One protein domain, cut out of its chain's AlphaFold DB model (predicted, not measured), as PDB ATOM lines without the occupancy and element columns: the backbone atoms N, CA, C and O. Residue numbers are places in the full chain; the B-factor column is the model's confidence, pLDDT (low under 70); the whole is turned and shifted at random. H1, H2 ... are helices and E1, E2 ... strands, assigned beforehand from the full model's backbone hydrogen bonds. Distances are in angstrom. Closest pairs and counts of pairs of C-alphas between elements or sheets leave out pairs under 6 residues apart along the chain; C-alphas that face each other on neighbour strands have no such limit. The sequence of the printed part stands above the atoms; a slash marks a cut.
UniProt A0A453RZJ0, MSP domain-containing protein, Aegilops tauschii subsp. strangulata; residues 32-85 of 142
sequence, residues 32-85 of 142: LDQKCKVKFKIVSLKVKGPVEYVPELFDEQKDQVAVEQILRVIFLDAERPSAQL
ATOM      1  N   LEU A  32      96.062 150.020 147.097       52.06
ATOM      2  CA  LEU A  32      97.292 150.689 146.672       52.06
ATOM      3  C   LEU A  32      98.301 150.901 147.810       52.06
ATOM      4  O   LEU A  32      99.418 151.322 147.538       52.06
ATOM      5  N   ASP A  33      97.956 150.609 149.070       53.09
ATOM      6  CA  ASP A  33      98.875 150.903 150.179       53.09
ATOM      7  C   ASP A  33      98.735 149.982 151.403       53.09
ATOM      8  O   ASP A  33      98.940 150.382 152.554       53.09
ATOM      9  N   GLN A  34      98.409 148.700 151.191       56.28
ATOM     10  CA  GLN A  34      98.555 147.725 152.275       56.28
ATOM     11  C   GLN A  34     100.044 147.471 152.528       56.28
ATOM     12  O   GLN A  34     100.647 146.555 151.964       56.28
ATOM     13  N   LYS A  35     100.640 148.263 153.429       57.69
ATOM     14  CA  LYS A  35     101.921 147.944 154.073       57.69
ATOM     15  C   LYS A  35     101.814 146.542 154.664       57.69
ATOM     16  O   LYS A  35     101.263 146.348 155.747       57.69
ATOM     17  N   CYS A  36     102.319 145.554 153.930       65.50
ATOM     18  CA  CYS A  36     102.227 144.166 154.336       65.50
ATOM     19  C   CYS A  36     103.033 143.964 155.622       65.50
ATOM     20  O   CYS A  36     104.262 144.070 155.627       65.50
ATOM     21  N   LYS A  37     102.324 143.697 156.724       78.00
ATOM     22  CA  LYS A  37     102.918 143.293 158.006       78.00
ATOM     23  C   LYS A  37     103.124 141.779 158.094       78.00
ATOM     24  O   LYS A  37     103.630 141.302 159.106       78.00
ATOM     25  N   VAL A  38     102.737 141.032 157.055       85.44
ATOM     26  CA  VAL A  38     102.877 139.574 157.022       85.44
ATOM     27  C   VAL A  38     104.357 139.216 156.965       85.44
ATOM     28  O   VAL A  38     105.138 139.774 156.186       85.44
ATOM     29  N   LYS A  39     104.733 138.272 157.820       90.75
ATOM     30  CA  LYS A  39     106.066 137.692 157.890       90.75
ATOM     31  C   LYS A  39     105.933 136.178 157.856       90.75
ATOM     32  O   LYS A  39     104.965 135.638 158.384       90.75
ATOM     33  N   PHE A  40     106.915 135.513 157.272       91.69
ATOM     34  CA  PHE A  40     107.079 134.070 157.387       91.69
ATOM     35  C   PHE A  40     108.244 133.792 158.320       91.69
ATOM     36  O   PHE A  40     109.294 134.409 158.179       91.69
ATOM     37  N   LYS A  41     108.059 132.882 159.270       93.44
ATOM     38  CA  LYS A  41     109.131 132.385 160.127       93.44
ATOM     39  C   LYS A  41     109.426 130.953 159.699       93.44
ATOM     40  O   LYS A  41     108.543 130.106 159.772       93.44
ATOM     41  N   ILE A  42     110.641 130.716 159.223       93.56
ATOM     42  CA  ILE A  42     111.170 129.386 158.928       93.56
ATOM     43  C   ILE A  42     112.015 128.984 160.131       93.56
ATOM     44  O   ILE A  42     112.905 129.734 160.526       93.56
ATOM     45  N   VAL A  43     111.721 127.831 160.721       93.12
ATOM     46  CA  VAL A  43     112.494 127.271 161.833       93.12
ATOM     47  C   VAL A  43     113.123 125.977 161.353       93.12
ATOM     48  O   VAL A  43     112.443 125.144 160.756       93.12
ATOM     49  N   SER A  44     114.418 125.813 161.592       92.88
ATOM     50  CA  SER A  44     115.150 124.598 161.244       92.88
ATOM     51  C   SER A  44     115.900 124.064 162.450       92.88
ATOM     52  O   SER A  44     116.482 124.836 163.214       92.88
ATOM     53  N   LEU A  45     115.924 122.742 162.573       92.94
ATOM     54  CA  LEU A  45     116.620 122.031 163.628       92.94
ATOM     55  C   LEU A  45     117.466 120.915 163.021       92.94
ATOM     56  O   LEU A  45     117.030 120.227 162.097       92.94
ATOM     57  N   LYS A  46     118.680 120.728 163.537       91.00
ATOM     58  CA  LYS A  46     119.547 119.638 163.095       91.00
ATOM     59  C   LYS A  46     119.140 118.341 163.790       91.00
ATOM     60  O   LYS A  46     119.426 118.160 164.963       91.00
ATOM     61  N   VAL A  47     118.549 117.418 163.046       89.00
ATOM     62  CA  VAL A  47     118.201 116.085 163.553       89.00
ATOM     63  C   VAL A  47     119.363 115.098 163.382       89.00
ATOM     64  O   VAL A  47     120.237 115.286 162.532       89.00
ATOM     65  N   LYS A  48     119.402 114.046 164.209       86.69
ATOM     66  CA  LYS A  48     120.380 112.949 164.115       86.69
ATOM     67  C   LYS A  48     119.664 111.641 163.780       86.69
ATOM     68  O   LYS A  48     118.708 111.287 164.457       86.69
ATOM     69  N   GLY A  49     120.199 110.899 162.812       81.06
ATOM     70  CA  GLY A  49     119.676 109.589 162.415       81.06
ATOM     71  C   GLY A  49     118.484 109.658 161.448       81.06
ATOM     72  O   GLY A  49     118.068 110.754 161.067       81.06
ATOM     73  N   PRO A  50     117.968 108.493 161.015       80.44
ATOM     74  CA  PRO A  50     116.771 108.415 160.189       80.44
ATOM     75  C   PRO A  50     115.557 108.768 161.051       80.44
ATOM     76  O   PRO A  50     115.102 107.970 161.865       80.44
ATOM     77  N   VAL A  51     115.078 109.997 160.899       85.88
ATOM     78  CA  VAL A  51     113.900 110.522 161.593       85.88
ATOM     79  C   VAL A  51     112.873 110.893 160.532       85.88
ATOM     80  O   VAL A  51     113.244 111.336 159.445       85.88
ATOM     81  N   GLU A  52     111.595 110.695 160.829       88.88
ATOM     82  CA  GLU A  52     110.494 111.185 160.002       88.88
ATOM     83  C   GLU A  52     110.032 112.549 160.516       88.88
ATOM     84  O   GLU A  52     110.065 112.815 161.716       88.88
ATOM     85  N   TYR A  53     109.622 113.439 159.612       89.75
ATOM     86  CA  TYR A  53     109.168 114.759 160.018       89.75
ATOM     87  C   TYR A  53     107.832 114.664 160.758       89.75
ATOM     88  O   TYR A  53     106.805 114.371 160.147       89.75
ATOM     89  N   VAL A  54     107.843 115.020 162.040       91.00
ATOM     90  CA  VAL A  54     106.639 115.324 162.818       91.00
ATOM     91  C   VAL A  54     106.808 116.694 163.492       91.00
ATOM     92  O   VAL A  54     107.911 117.000 163.963       91.00
ATOM     93  N   PRO A  55     105.787 117.573 163.494       88.06
ATOM     94  CA  PRO A  55     105.886 118.910 164.091       88.06
ATOM     95  C   PRO A  55     106.377 118.914 165.546       88.06
ATOM     96  O   PRO A  55     107.088 119.831 165.955       88.06
ATOM     97  N   GLU A  56     106.049 117.867 166.297       90.25
ATOM     98  CA  GLU A  56     106.379 117.672 167.707       90.25
ATOM     99  C   GLU A  56     107.892 117.522 167.953       90.25
ATOM    100  O   GLU A  56     108.351 117.766 169.066       90.25
ATOM    101  N   LEU A  57     108.704 117.231 166.924       89.94
ATOM    102  CA  LEU A  57     110.170 117.144 167.053       89.94
ATOM    103  C   LEU A  57     110.794 118.425 167.608       89.94
ATOM    104  O   LEU A  57     111.788 118.370 168.331       89.94
ATOM    105  N   PHE A  58     110.226 119.584 167.271       88.94
ATOM    106  CA  PHE A  58     110.697 120.862 167.802       88.94
ATOM    107  C   PHE A  58     110.437 120.986 169.302       88.94
ATOM    108  O   PHE A  58     111.191 121.671 169.993       88.94
ATOM    109  N   ASP A  59     109.393 120.321 169.802       89.50
ATOM    110  CA  ASP A  59     109.081 120.302 171.219       89.50
ATOM    111  C   ASP A  59     109.913 119.269 171.994       89.50
ATOM    112  O   ASP A  59     110.337 119.529 173.120       89.50
ATOM    113  N   GLU A  60     110.176 118.111 171.396       88.00
ATOM    114  CA  GLU A  60     110.996 117.049 171.997       88.00
ATOM    115  C   GLU A  60     112.475 117.431 172.080       88.00
ATOM    116  O   GLU A  60     113.185 117.040 173.004       88.00
ATOM    117  N   GLN A  61     112.952 118.213 171.113       84.12
ATOM    118  CA  GLN A  61     114.350 118.613 170.997       84.12
ATOM    119  C   GLN A  61     114.562 120.087 171.367       84.12
ATOM    120  O   GLN A  61     115.477 120.721 170.844       84.12
ATOM    121  N   LYS A  62     113.752 120.635 172.285       81.44
ATOM    122  CA  LYS A  62     113.836 122.039 172.751       81.44
ATOM    123  C   LYS A  62     115.219 122.458 173.240       81.44
ATOM    124  O   LYS A  62     115.572 123.628 173.124       81.44
ATOM    125  N   ASP A  63     115.990 121.513 173.769       85.25
ATOM    126  CA  ASP A  63     117.346 121.761 174.268       85.25
ATOM    127  C   ASP A  63     118.380 121.921 173.140       85.25
ATOM    128  O   ASP A  63     119.507 122.361 173.371       85.25
ATOM    129  N   GLN A  64     118.026 121.553 171.905       83.69
ATOM    130  CA  GLN A  64     118.878 121.744 170.739       83.69
ATOM    131  C   GLN A  64     118.707 123.146 170.141       83.69
ATOM    132  O   GLN A  64     117.655 123.776 170.217       83.69
ATOM    133  N   VAL A  65     119.766 123.641 169.495       81.06
ATOM    134  CA  VAL A  65     119.759 124.973 168.882       81.06
ATOM    135  C   VAL A  65     118.914 124.957 167.608       81.06
ATOM    136  O   VAL A  65     119.346 124.447 166.571       81.06
ATOM    137  N   ALA A  66     117.728 125.560 167.681       88.50
ATOM    138  CA  ALA A  66     116.922 125.889 166.514       88.50
ATOM    139  C   ALA A  66     117.418 127.190 165.863       88.50
ATOM    140  O   ALA A  66     117.739 128.167 166.541       88.50
ATOM    141  N   VAL A  67     117.457 127.212 164.532       92.81
ATOM    142  CA  VAL A  67     117.737 128.421 163.748       92.81
ATOM    143  C   VAL A  67     116.422 128.971 163.223       92.81
ATOM    144  O   VAL A  67     115.643 128.246 162.603       92.81
ATOM    145  N   GLU A  68     116.184 130.260 163.454       94.06
ATOM    146  CA  GLU A  68     114.988 130.957 162.996       94.06
ATOM    147  C   GLU A  68     115.339 131.981 161.919       94.06
ATOM    148  O   GLU A  68     116.175 132.861 162.124       94.06
ATOM    149  N   GLN A  69     114.649 131.915 160.786       93.94
ATOM    150  CA  GLN A  69     114.755 132.889 159.711       93.94
ATOM    151  C   GLN A  69     113.399 133.550 159.483       93.94
ATOM    152  O   GLN A  69     112.417 132.898 159.127       93.94
ATOM    153  N   ILE A  70     113.346 134.870 159.653       93.75
ATOM    154  CA  ILE A  70     112.134 135.654 159.412       93.75
ATOM    155  C   ILE A  70     112.240 136.332 158.047       93.75
ATOM    156  O   ILE A  70     113.175 137.085 157.780       93.75
ATOM    157  N   LEU A  71     111.256 136.081 157.190       91.88
ATOM    158  CA  LEU A  71     111.110 136.668 155.866       91.88
ATOM    159  C   LEU A  71     109.970 137.685 155.877       91.88
ATOM    160  O   LEU A  71     108.905 137.443 156.448       91.88
ATOM    161  N   ARG A  72     110.178 138.825 155.219       89.44
ATOM    162  CA  ARG A  72     109.141 139.843 155.017       89.44
ATOM    163  C   ARG A  72     108.469 139.634 153.666       89.44
ATOM    164  O   ARG A  72     109.153 139.455 152.664       89.44
ATOM    165  N   VAL A  73     107.142 139.726 153.637       87.19
ATOM    166  CA  VAL A  73     106.379 139.673 152.386       87.19
ATOM    167  C   VAL A  73     106.401 141.039 151.704       87.19
ATOM    168  O   VAL A  73     106.090 142.061 152.321       87.19
ATOM    169  N   ILE A  74     106.769 141.045 150.424       84.00
ATOM    170  CA  ILE A  74     106.724 142.212 149.541       84.00
ATOM    171  C   ILE A  74     105.741 141.876 148.422       84.00
ATOM    172  O   ILE A  74     105.920 140.874 147.731       84.00
ATOM    173  N   PHE A  75     104.698 142.689 148.263       82.88
ATOM    174  CA  PHE A  75     103.788 142.562 147.130       82.88
ATOM    175  C   PHE A  75     104.362 143.308 145.933       82.88
ATOM    176  O   PHE A  75     104.801 144.449 146.062       82.88
ATOM    177  N   LEU A  76     104.352 142.641 144.786       83.06
ATOM    178  CA  LEU A  76     104.720 143.217 143.505       83.06
ATOM    179  C   LEU A  76     103.480 143.231 142.619       83.06
ATOM    180  O   LEU A  76     102.684 142.293 142.650       83.06
ATOM    181  N   ASP A  77     103.328 144.304 141.853       82.81
ATOM    182  CA  ASP A  77     102.308 144.404 140.817       82.81
ATOM    183  C   ASP A  77     102.768 143.604 139.590       82.81
ATOM    184  O   ASP A  77     103.862 143.838 139.073       82.81
ATOM    185  N   ALA A  78     101.965 142.630 139.162       82.75
ATOM    186  CA  ALA A  78     102.295 141.758 138.038       82.75
ATOM    187  C   ALA A  78     102.180 142.475 136.684       82.75
ATOM    188  O   ALA A  78     102.915 142.130 135.758       82.75
ATOM    189  N   GLU A  79     101.313 143.486 136.591       85.50
ATOM    190  CA  GLU A  79     101.087 144.266 135.368       85.50
ATOM    191  C   GLU A  79     102.183 145.314 135.150       85.50
ATOM    192  O   GLU A  79     102.362 145.841 134.051       85.50
ATOM    193  N   ARG A  80     102.957 145.617 136.199       85.62
ATOM    194  CA  ARG A  80     104.036 146.594 136.139       85.62
ATOM    195  C   ARG A  80     105.397 145.895 136.029       85.62
ATOM    196  O   ARG A  80     105.867 145.319 137.014       85.62
ATOM    197  N   PRO A  81     106.097 145.993 134.883       86.06
ATOM    198  CA  PRO A  81     107.426 145.411 134.750       86.06
ATOM    199  C   PRO A  81     108.395 146.044 135.757       86.06
ATOM    200  O   PRO A  81     108.425 147.263 135.948       86.06
ATOM    201  N   SER A  82     109.189 145.205 136.421       88.75
ATOM    202  CA  SER A  82     110.207 145.641 137.375       88.75
ATOM    203  C   SER A  82     111.384 144.670 137.395       88.75
ATOM    204  O   SER A  82     111.205 143.453 137.353       88.75
ATOM    205  N   ALA A  83     112.601 145.202 137.545       90.44
ATOM    206  CA  ALA A  83     113.819 144.390 137.597       90.44
ATOM    207  C   ALA A  83     113.803 143.354 138.741       90.44
ATOM    208  O   ALA A  83     114.412 142.290 138.637       90.44
ATOM    209  N   GLN A  84     113.095 143.653 139.838       87.56
ATOM    210  CA  GLN A  84     112.907 142.717 140.948       87.56
ATOM    211  C   GLN A  84     112.036 141.526 140.539       87.56
ATOM    212  O   GLN A  84     112.407 140.389 140.826       87.56
ATOM    213  N   LEU A  85     110.917 141.768 139.849       89.00
ATOM    214  CA  LEU A  85     110.034 140.704 139.371       89.00
ATOM    215  C   LEU A  85     110.751 139.795 138.365       89.00
ATOM    216  O   LEU A  85     110.658 138.574 138.474       89.00
TER     217      LEU A  85
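AT A GLANCE: This is residues 32 to 85 of the 142 residues of the protein "MSP domain-containing protein" of Aegilops tauschii subsp. strangulata (UniProt A0A453RZJ0). With little regular structure, the domain is a long rod: a narrow two-stranded ribbon, E1 and E2, runs along its middle, a wide loop with the short helix H1 joins the strands at one end, and both tails run out at the other. The 54 printed residues hold two named strands and one named helix, in the order E1, H1, E2; the antiparallel sheet has the order E1, E2. The class is mixed, with 16 residues in named elements. The whole is extended, with a radius of gyration of the C-alphas of 17.6 A and spans of 48 by 21 by 17 A.

HOW THE PARTS SIT: E1, residues 39 to 44, and E2, residues 67 to 72, are antiparallel neighbours at 161 degrees. C-alphas 41 and 70 face each other at 4.5 A. N 42 and O 69 are within hydrogen-bond range at 2.8 A, as are N 67 and O 44 at 2.9 A. H1, residues 57 to 60, is too short for an O i to N i+4 pair; its one O i to N i+3 pair is within range.

IN THESE COORDINATES: E1 measures 16.3 A from C-alpha 39 at (106.066, 137.692, 157.890) to C-alpha 44. E2 measures 16.8 A and ends at C-alpha 72, (109.141, 139.843, 155.017). H1 measures 5.0 A.

THE WHOLE: The C-alphas of Leu 32 and Gly 49, the two farthest apart, are separated by 49.4 A. The printed part has no cut. The link from E1 to H1 is long, with 12 residues. Residues 48 to 56 and 78 to 83 stand free. Residues 32 to 36 have pLDDT under 70.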